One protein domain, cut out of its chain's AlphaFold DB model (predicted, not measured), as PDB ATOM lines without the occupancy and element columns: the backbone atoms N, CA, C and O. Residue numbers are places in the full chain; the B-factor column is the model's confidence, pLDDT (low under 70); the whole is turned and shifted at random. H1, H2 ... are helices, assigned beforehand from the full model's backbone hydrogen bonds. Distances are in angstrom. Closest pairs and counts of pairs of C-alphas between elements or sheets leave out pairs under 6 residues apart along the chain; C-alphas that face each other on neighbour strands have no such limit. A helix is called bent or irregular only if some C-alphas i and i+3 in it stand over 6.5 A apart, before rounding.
ATOM      1  N   HIS A   4    -132.862-136.758-124.408       72.62
ATOM      2  CA  HIS A   4    -132.304-137.727-125.347       72.62
ATOM      3  C   HIS A   4    -133.388-138.601-126.001       72.62
ATOM      4  O   HIS A   4    -133.442-138.710-127.225       72.62
ATOM      5  N   GLN A   5    -134.304-139.161-125.209       72.12
ATOM      6  CA  GLN A   5    -135.443-139.938-125.707       72.12
ATOM      7  C   GLN A   5    -136.361-139.099-126.602       72.12
ATOM      8  O   GLN A   5    -136.842-139.603-127.612       72.12
ATOM      9  N   ASN A   6    -136.553-137.813-126.282       75.88
ATOM     10  CA  ASN A   6    -137.333-136.907-127.125       75.88
ATOM     11  C   ASN A   6    -136.696-136.743-128.515       75.88
ATOM     12  O   ASN A   6    -137.381-136.840-129.531       75.88
ATOM     13  N   ALA A   7    -135.372-136.572-128.580       79.56
ATOM     14  CA  ALA A   7    -134.657-136.462-129.849       79.56
ATOM     15  C   ALA A   7    -134.756-137.742-130.701       79.56
ATOM     16  O   ALA A   7    -134.892-137.653-131.921       79.56
ATOM     17  N   ILE A   8    -134.710-138.926-130.080       76.56
ATOM     18  CA  ILE A   8    -134.902-140.203-130.788       76.56
ATOM     19  C   ILE A   8    -136.354-140.327-131.270       76.56
ATOM     20  O   ILE A   8    -136.586-140.658-132.430       76.56
ATOM     21  N   PHE A   9    -137.333-139.996-130.426       76.94
ATOM     22  CA  PHE A   9    -138.753-140.018-130.784       76.94
ATOM     23  C   PHE A   9    -139.052-139.146-132.014       76.94
ATOM     24  O   PHE A   9    -139.712-139.602-132.949       76.94
ATOM     25  N   HIS A  10    -138.508-137.928-132.059       79.88
ATOM     26  CA  HIS A  10    -138.638-137.038-133.215       79.88
ATOM     27  C   HIS A  10    -138.040-137.634-134.495       79.88
ATOM     28  O   HIS A  10    -138.652-137.532-135.557       79.88
ATOM     29  N   GLN A  11    -136.877-138.288-134.407       80.38
ATOM     30  CA  GLN A  11    -136.253-138.924-135.569       80.38
ATOM     31  C   GLN A  11    -137.083-140.086-136.110       80.38
ATOM     32  O   GLN A  11    -137.291-140.157-137.321       80.38
ATOM     33  N   ILE A  12    -137.621-140.949-135.243       79.12
ATOM     34  CA  ILE A  12    -138.470-142.053-135.711       79.12
ATOM     35  C   ILE A  12    -139.774-141.529-136.305       79.12
ATOM     36  O   ILE A  12    -140.206-142.001-137.351       79.12
ATOM     37  N   THR A  13    -140.377-140.530-135.661       80.69
ATOM     38  CA  THR A  13    -141.596-139.877-136.149       80.69
ATOM     39  C   THR A  13    -141.383-139.339-137.565       80.69
ATOM     40  O   THR A  13    -142.225-139.558-138.431       80.69
ATOM     41  N   ASN A  14    -140.240-138.694-137.831       82.94
ATOM     42  CA  ASN A  14    -139.889-138.221-139.172       82.94
ATOM     43  C   ASN A  14    -139.627-139.363-140.159       82.94
ATOM     44  O   ASN A  14    -140.140-139.313-141.273       82.94
ATOM     45  N   PHE A  15    -138.874-140.393-139.758       82.69
ATOM     46  CA  PHE A  15    -138.589-141.551-140.610       82.69
ATOM     47  C   PHE A  15    -139.868-142.280-141.031       82.69
ATOM     48  O   PHE A  15    -140.029-142.644-142.192       82.69
ATOM     49  N   LEU A  16    -140.801-142.455-140.096       79.06
ATOM     50  CA  LEU A  16    -142.058-143.154-140.331       79.06
ATOM     51  C   LEU A  16    -143.106-142.303-141.042       79.06
ATOM     52  O   LEU A  16    -144.050-142.864-141.583       79.06
ATOM     53  N   LYS A  17    -142.941-140.978-141.099       81.94
ATOM     54  CA  LYS A  17    -143.891-140.066-141.749       81.94
ATOM     55  C   LYS A  17    -144.119-140.418-143.220       81.94
ATOM     56  O   LYS A  17    -145.261-140.450-143.666       81.94
ATOM     57  N   THR A  18    -143.046-140.724-143.943       83.38
ATOM     58  CA  THR A  18    -143.087-141.101-145.365       83.38
ATOM     59  C   THR A  18    -143.786-142.447-145.605       83.38
ATOM     60  O   THR A  18    -144.746-142.474-146.374       83.38
ATOM     61  N   PRO A  19    -143.391-143.562-144.956       85.44
ATOM     62  CA  PRO A  19    -144.074-144.837-145.144       85.44
ATOM     63  C   PRO A  19    -145.504-144.840-144.589       85.44
ATOM     64  O   PRO A  19    -146.357-145.480-145.190       85.44
ATOM     65  N   LEU A  20    -145.815-144.107-143.509       83.00
ATOM     66  CA  LEU A  20    -147.201-143.989-143.030       83.00
ATOM     67  C   LEU A  20    -148.085-143.217-144.009       83.00
ATOM     68  O   LEU A  20    -149.207-143.648-144.264       83.00
ATOM     69  N   ALA A  21    -147.576-142.131-144.601       85.06
ATOM     70  CA  ALA A  21    -148.288-141.406-145.650       85.06
ATOM     71  C   ALA A  21    -148.551-142.300-146.871       85.06
ATOM     72  O   ALA A  21    -149.651-142.281-147.417       85.06
ATOM     73  N   LEU A  22    -147.574-143.128-147.251       88.75
ATOM     74  CA  LEU A  22    -147.733-144.116-148.319       88.75
ATOM     75  C   LEU A  22    -148.780-145.188-147.972       88.75
ATOM     76  O   LEU A  22    -149.522-145.631-148.842       88.75
ATOM     77  N   LEU A  23    -148.857-145.582-146.700       87.38
ATOM     78  CA  LEU A  23    -149.827-146.554-146.197       87.38
ATOM     79  C   LEU A  23    -151.217-145.942-145.933       87.38
ATOM     80  O   LEU A  23    -152.135-146.663-145.549       87.38
ATOM     81  N   GLY A  24    -151.376-144.622-146.088       86.31
ATOM     82  CA  GLY A  24    -152.605-143.900-145.746       86.31
ATOM     83  C   GLY A  24    -152.932-143.894-144.245       86.31
ATOM     84  O   GLY A  24    -154.077-143.657-143.867       86.31
ATOM     85  N   VAL A  25    -151.952-144.174-143.380       81.81
ATOM     86  CA  VAL A  25    -152.133-144.266-141.925       81.81
ATOM     87  C   VAL A  25    -151.677-142.970-141.261       81.81
ATOM     88  O   VAL A  25    -150.562-142.504-141.480       81.81
ATOM     89  N   ASP A  26    -152.521-142.389-140.409       75.62
ATOM     90  CA  ASP A  26    -152.194-141.146-139.707       75.62
ATOM     91  C   ASP A  26    -151.368-141.403-138.433       75.62
ATOM     92  O   ASP A  26    -151.767-142.168-137.546       75.62
ATOM     93  N   LEU A  27    -150.240-140.697-138.300       68.38
ATOM     94  CA  LEU A  27    -149.381-140.728-137.111       68.38
ATOM     95  C   LEU A  27    -150.108-140.265-135.847       68.38
ATOM     96  O   LEU A  27    -149.759-140.715-134.762       68.38
ATOM     97  N   LYS A  28    -151.099-139.370-135.965       68.88
ATOM     98  CA  LYS A  28    -151.866-138.896-134.801       68.88
ATOM     99  C   LYS A  28    -152.715-139.998-134.168       68.88
ATOM    100  O   LYS A  28    -152.912-139.987-132.956       68.88
ATOM    101  N   ASN A  29    -153.192-140.943-134.978       67.88
ATOM    102  CA  ASN A  29    -153.950-142.104-134.507       67.88
ATOM    103  C   ASN A  29    -153.038-143.268-134.117       67.88
ATOM    104  O   ASN A  29    -153.401-144.103-133.286       67.88
ATOM    105  N   PHE A  30    -151.832-143.311-134.677       69.94
ATOM    106  CA  PHE A  30    -150.825-144.267-134.270       69.94
ATOM    107  C   PHE A  30    -150.340-143.905-132.861       69.94
ATOM    108  O   PHE A  30    -149.700-142.875-132.656       69.94
ATOM    109  N   GLN A  31    -150.638-144.740-131.857       69.69
ATOM    110  CA  GLN A  31    -150.176-144.539-130.475       69.69
ATOM    111  C   GLN A  31    -148.662-144.812-130.356       69.69
ATOM    112  O   GLN A  31    -148.223-145.669-129.590       69.69
ATOM    113  N   PHE A  32    -147.850-144.066-131.113       69.69
ATOM    114  CA  PHE A  32    -146.410-144.252-131.264       69.69
ATOM    115  C   PHE A  32    -145.709-144.215-129.908       69.69
ATOM    116  O   PHE A  32    -144.864-145.047-129.616       69.69
ATOM    117  N   ASN A  33    -146.142-143.317-129.023       65.12
ATOM    118  CA  ASN A  33    -145.582-143.184-127.681       65.12
ATOM    119  C   ASN A  33    -145.874-144.391-126.762       65.12
ATOM    120  O   ASN A  33    -145.135-144.625-125.812       65.12
ATOM    121  N   LYS A  34    -146.930-145.173-127.036       66.25
ATOM    122  CA  LYS A  34    -147.214-146.436-126.326       66.25
ATOM    123  C   LYS A  34    -146.450-147.614-126.920       66.25
ATOM    124  O   LYS A  34    -145.974-148.456-126.166       66.25
ATOM    125  N   ILE A  35    -146.351-147.678-128.248       67.62
ATOM    126  CA  ILE A  35    -145.676-148.773-128.963       67.62
ATOM    127  C   ILE A  35    -144.153-148.647-128.816       67.62
ATOM    128  O   ILE A  35    -143.466-149.624-128.544       67.62
ATOM    129  N   CYS A  36    -143.617-147.430-128.898       63.97
ATOM    130  CA  CYS A  36    -142.211-147.124-128.650       63.97
ATOM    131  C   CYS A  36    -141.957-146.745-127.191       63.97
ATOM    132  O   CYS A  36    -141.310-145.737-126.898       63.97
ATOM    133  N   HIS A  37    -142.409-147.580-126.252       69.44
ATOM    134  CA  HIS A  37    -141.895-147.483-124.893       69.44
ATOM    135  C   HIS A  37    -140.429-147.943-124.906       69.44
ATOM    136  O   HIS A  37    -140.131-149.129-124.801       69.44
ATOM    137  N   PHE A  38    -139.499-147.000-125.065       63.78
ATOM    138  CA  PHE A  38    -138.066-147.281-125.216       63.78
ATOM    139  C   PHE A  38    -137.470-148.130-124.084       63.78
ATOM    140  O   PHE A  38    -136.535-148.887-124.329       63.78
ATOM    141  N   ALA A  39    -138.034-148.051-122.875       62.97
ATOM    142  CA  ALA A  39    -137.653-148.904-121.748       62.97
ATOM    143  C   ALA A  39    -137.883-150.403-122.027       62.97
ATOM    144  O   ALA A  39    -137.104-151.234-121.576       62.97
ATOM    145  N   ASN A  40    -138.905-150.735-122.818       65.69
ATOM    146  CA  ASN A  40    -139.260-152.108-123.180       65.69
ATOM    147  C   ASN A  40    -138.600-152.562-124.493       65.69
ATOM    148  O   ASN A  40    -138.598-153.750-124.807       65.69
ATOM    149  N   HIS A  41    -138.022-151.631-125.260       68.81
ATOM    150  CA  HIS A  41    -137.430-151.903-126.571       68.81
ATOM    151  C   HIS A  41    -136.027-151.280-126.725       68.81
ATOM    152  O   HIS A  41    -135.807-150.445-127.609       68.81
ATOM    153  N   PRO A  42    -135.039-151.701-125.911       65.62
ATOM    154  CA  PRO A  42    -133.686-151.131-125.921       65.62
ATOM    155  C   PRO A  42    -132.957-151.288-127.269       65.62
ATOM    156  O   PRO A  42    -132.119-150.460-127.628       65.62
ATOM    157  N   TYR A  43    -133.296-152.307-128.062       68.06
ATOM    158  CA  TYR A  43    -132.696-152.533-129.383       68.06
ATOM    159  C   TYR A  43    -133.159-151.526-130.444       68.06
ATOM    160  O   TYR A  43    -132.368-151.157-131.313       68.06
ATOM    161  N   LEU A  44    -134.394-151.018-130.337       65.19
ATOM    162  CA  LEU A  44    -134.911-149.954-131.205       65.19
ATOM    163  C   LEU A  44    -134.123-148.652-130.992       65.19
ATOM    164  O   LEU A  44    -133.684-148.048-131.967       65.19
ATOM    165  N   CYS A  45    -133.829-148.278-129.736       65.69
ATOM    166  CA  CYS A  45    -132.906-147.172-129.431       65.69
ATOM    167  C   CYS A  45    -131.540-147.364-130.095       65.69
ATOM    168  O   CYS A  45    -130.974-146.416-130.641       65.69
ATOM    169  N   LYS A  46    -130.989-148.581-130.035       64.31
ATOM    170  CA  LYS A  46    -129.627-148.869-130.496       64.31
ATOM    171  C   LYS A  46    -129.503-148.770-132.019       64.31
ATOM    172  O   LYS A  46    -128.569-148.134-132.497       64.31
ATOM    173  N   GLY A  47    -130.467-149.304-132.773       64.56
ATOM    174  CA  GLY A  47    -130.498-149.189-134.240       64.56
ATOM    175  C   GLY A  47    -130.615-147.743-134.741       64.56
ATOM    176  O   GLY A  47    -130.002-147.374-135.741       64.56
ATOM    177  N   LEU A  48    -131.337-146.897-134.004       61.97
ATOM    178  CA  LEU A  48    -131.497-145.471-134.319       61.97
ATOM    179  C   LEU A  48    -130.286-144.630-133.917       61.97
ATOM    180  O   LEU A  48    -129.940-143.645-134.565       61.97
ATOM    181  N   THR A  49    -129.619-145.036-132.840       58.97
ATOM    182  CA  THR A  49    -128.348-144.438-132.431       58.97
ATOM    183  C   THR A  49    -127.291-144.675-133.511       58.97
ATOM    184  O   THR A  49    -126.579-143.745-133.864       58.97
ATOM    185  N   ILE A  50    -127.253-145.876-134.104       57.03
ATOM    186  CA  ILE A  50    -126.351-146.213-135.219       57.03
ATOM    187  C   ILE A  50    -126.633-145.339-136.449       57.03
ATOM    188  O   ILE A  50    -125.696-144.793-137.015       57.03
ATOM    189  N   THR A  51    -127.899-145.112-136.821       54.97
ATOM    190  CA  THR A  51    -128.224-144.194-137.933       54.97
ATOM    191  C   THR A  51    -127.797-142.756-137.646       54.97
ATOM    192  O   THR A  51    -127.332-142.086-138.558       54.97
ATOM    193  N   LYS A  52    -127.856-142.295-136.388       51.88
ATOM    194  CA  LYS A  52    -127.334-140.973-135.994       51.88
ATOM    195  C   LYS A  52    -125.826-140.807-136.222       51.88
ATOM    196  O   LYS A  52    -125.389-139.684-136.434       51.88
ATOM    197  N   TYR A  53    -125.051-141.890-136.145       50.66
ATOM    198  CA  TYR A  53    -123.606-141.891-136.406       50.66
ATOM    199  C   TYR A  53    -123.250-142.275-137.854       50.66
ATOM    200  O   TYR A  53    -122.075-142.245-138.209       50.66
ATOM    201  N   CYS A  54    -124.235-142.635-138.685       45.25
ATOM    202  CA  CYS A  54    -124.036-143.045-140.082       45.25
ATOM    203  C   CYS A  54    -124.543-142.028-141.125       45.25
ATOM    204  O   CYS A  54    -124.414-142.281-142.318       45.25
TER     205      CYS A  54
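This is residues 4 to 54 of the 62 residues of an uncharacterized protein of Candidatus Thiodubiliella endoseptemdiera (UniProt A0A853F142). One long kinked helix, H1, makes one side of a small open frame; after it the printed part folds back through the one-turn helix H2, and the last helix, H3, crosses the first half of H1 nearly at a right angle. The frame is loosely formed: H1 and H3 touch with 4 pairs of C-alphas within 8 A, and H2 touches no helix. The printed part has 51 residues with three named helices, in the order H1, H2, H3, and no named strand; its class is all helix. It is only just compact, close to loose, with a radius of gyration of the C-alphas of 11.3 A and spans of 29 by 24 by 16 A.

H1, the longest helix, holds residues 4 to 22 and measures 28.4 A from C-alpha 4 at (-132.304, -137.727, -125.347) to C-alpha 22 at (-147.733, -144.116, -148.319). It has a kink of 32 degrees near residue 16 and is irregular, but only just: C-alphas 15 and 18 are 6.6 A apart. H2 follows with residues 32 to 35, Phe 32 to Ile 35. H3 holds residues 42 to 54 and measures 18.9 A, ending with C-alpha 54 at (-124.036, -143.045, -140.082).

H1 touches H3 with residues 8 to 12 alone, and H3 touches H1 with residues 45 to 49 alone. Their closest C-alphas, those of Ile 8 and Leu 48, are 7.2 A apart. The lines of H1 and H3 are about perpendicular, at 84 degrees, and their centres are 12.8 A apart. H1 and H2 are near each other, with 5 pairs of C-alphas within 10 A and the closest pair at 8.1 A. H2 and H3 are apart. In H3 every pair of O of residue i and N of residue i+4 is within hydrogen-bond range, in H1 13 of 15 are, and H2 is too short for such a pair, though its one pair of O of residue i and N of residue i+3 is within range.

The two C-alphas farthest apart, those of Gly 24 and Tyr 53, are 30.5 A apart, while the first and last printed C-alphas, those of His 4 and Cys 54, are 17.7 A apart. The printed part has no cut. The link from H1 to H2, with 9 residues, is short, and the link from H2 to H3, with 6 residues, is short too. The mean pLDDT of the printed part is 71.4, and residues 27 to 54 are under 70. The mean is 80 for H1, 67 for H2 and 60 for H3.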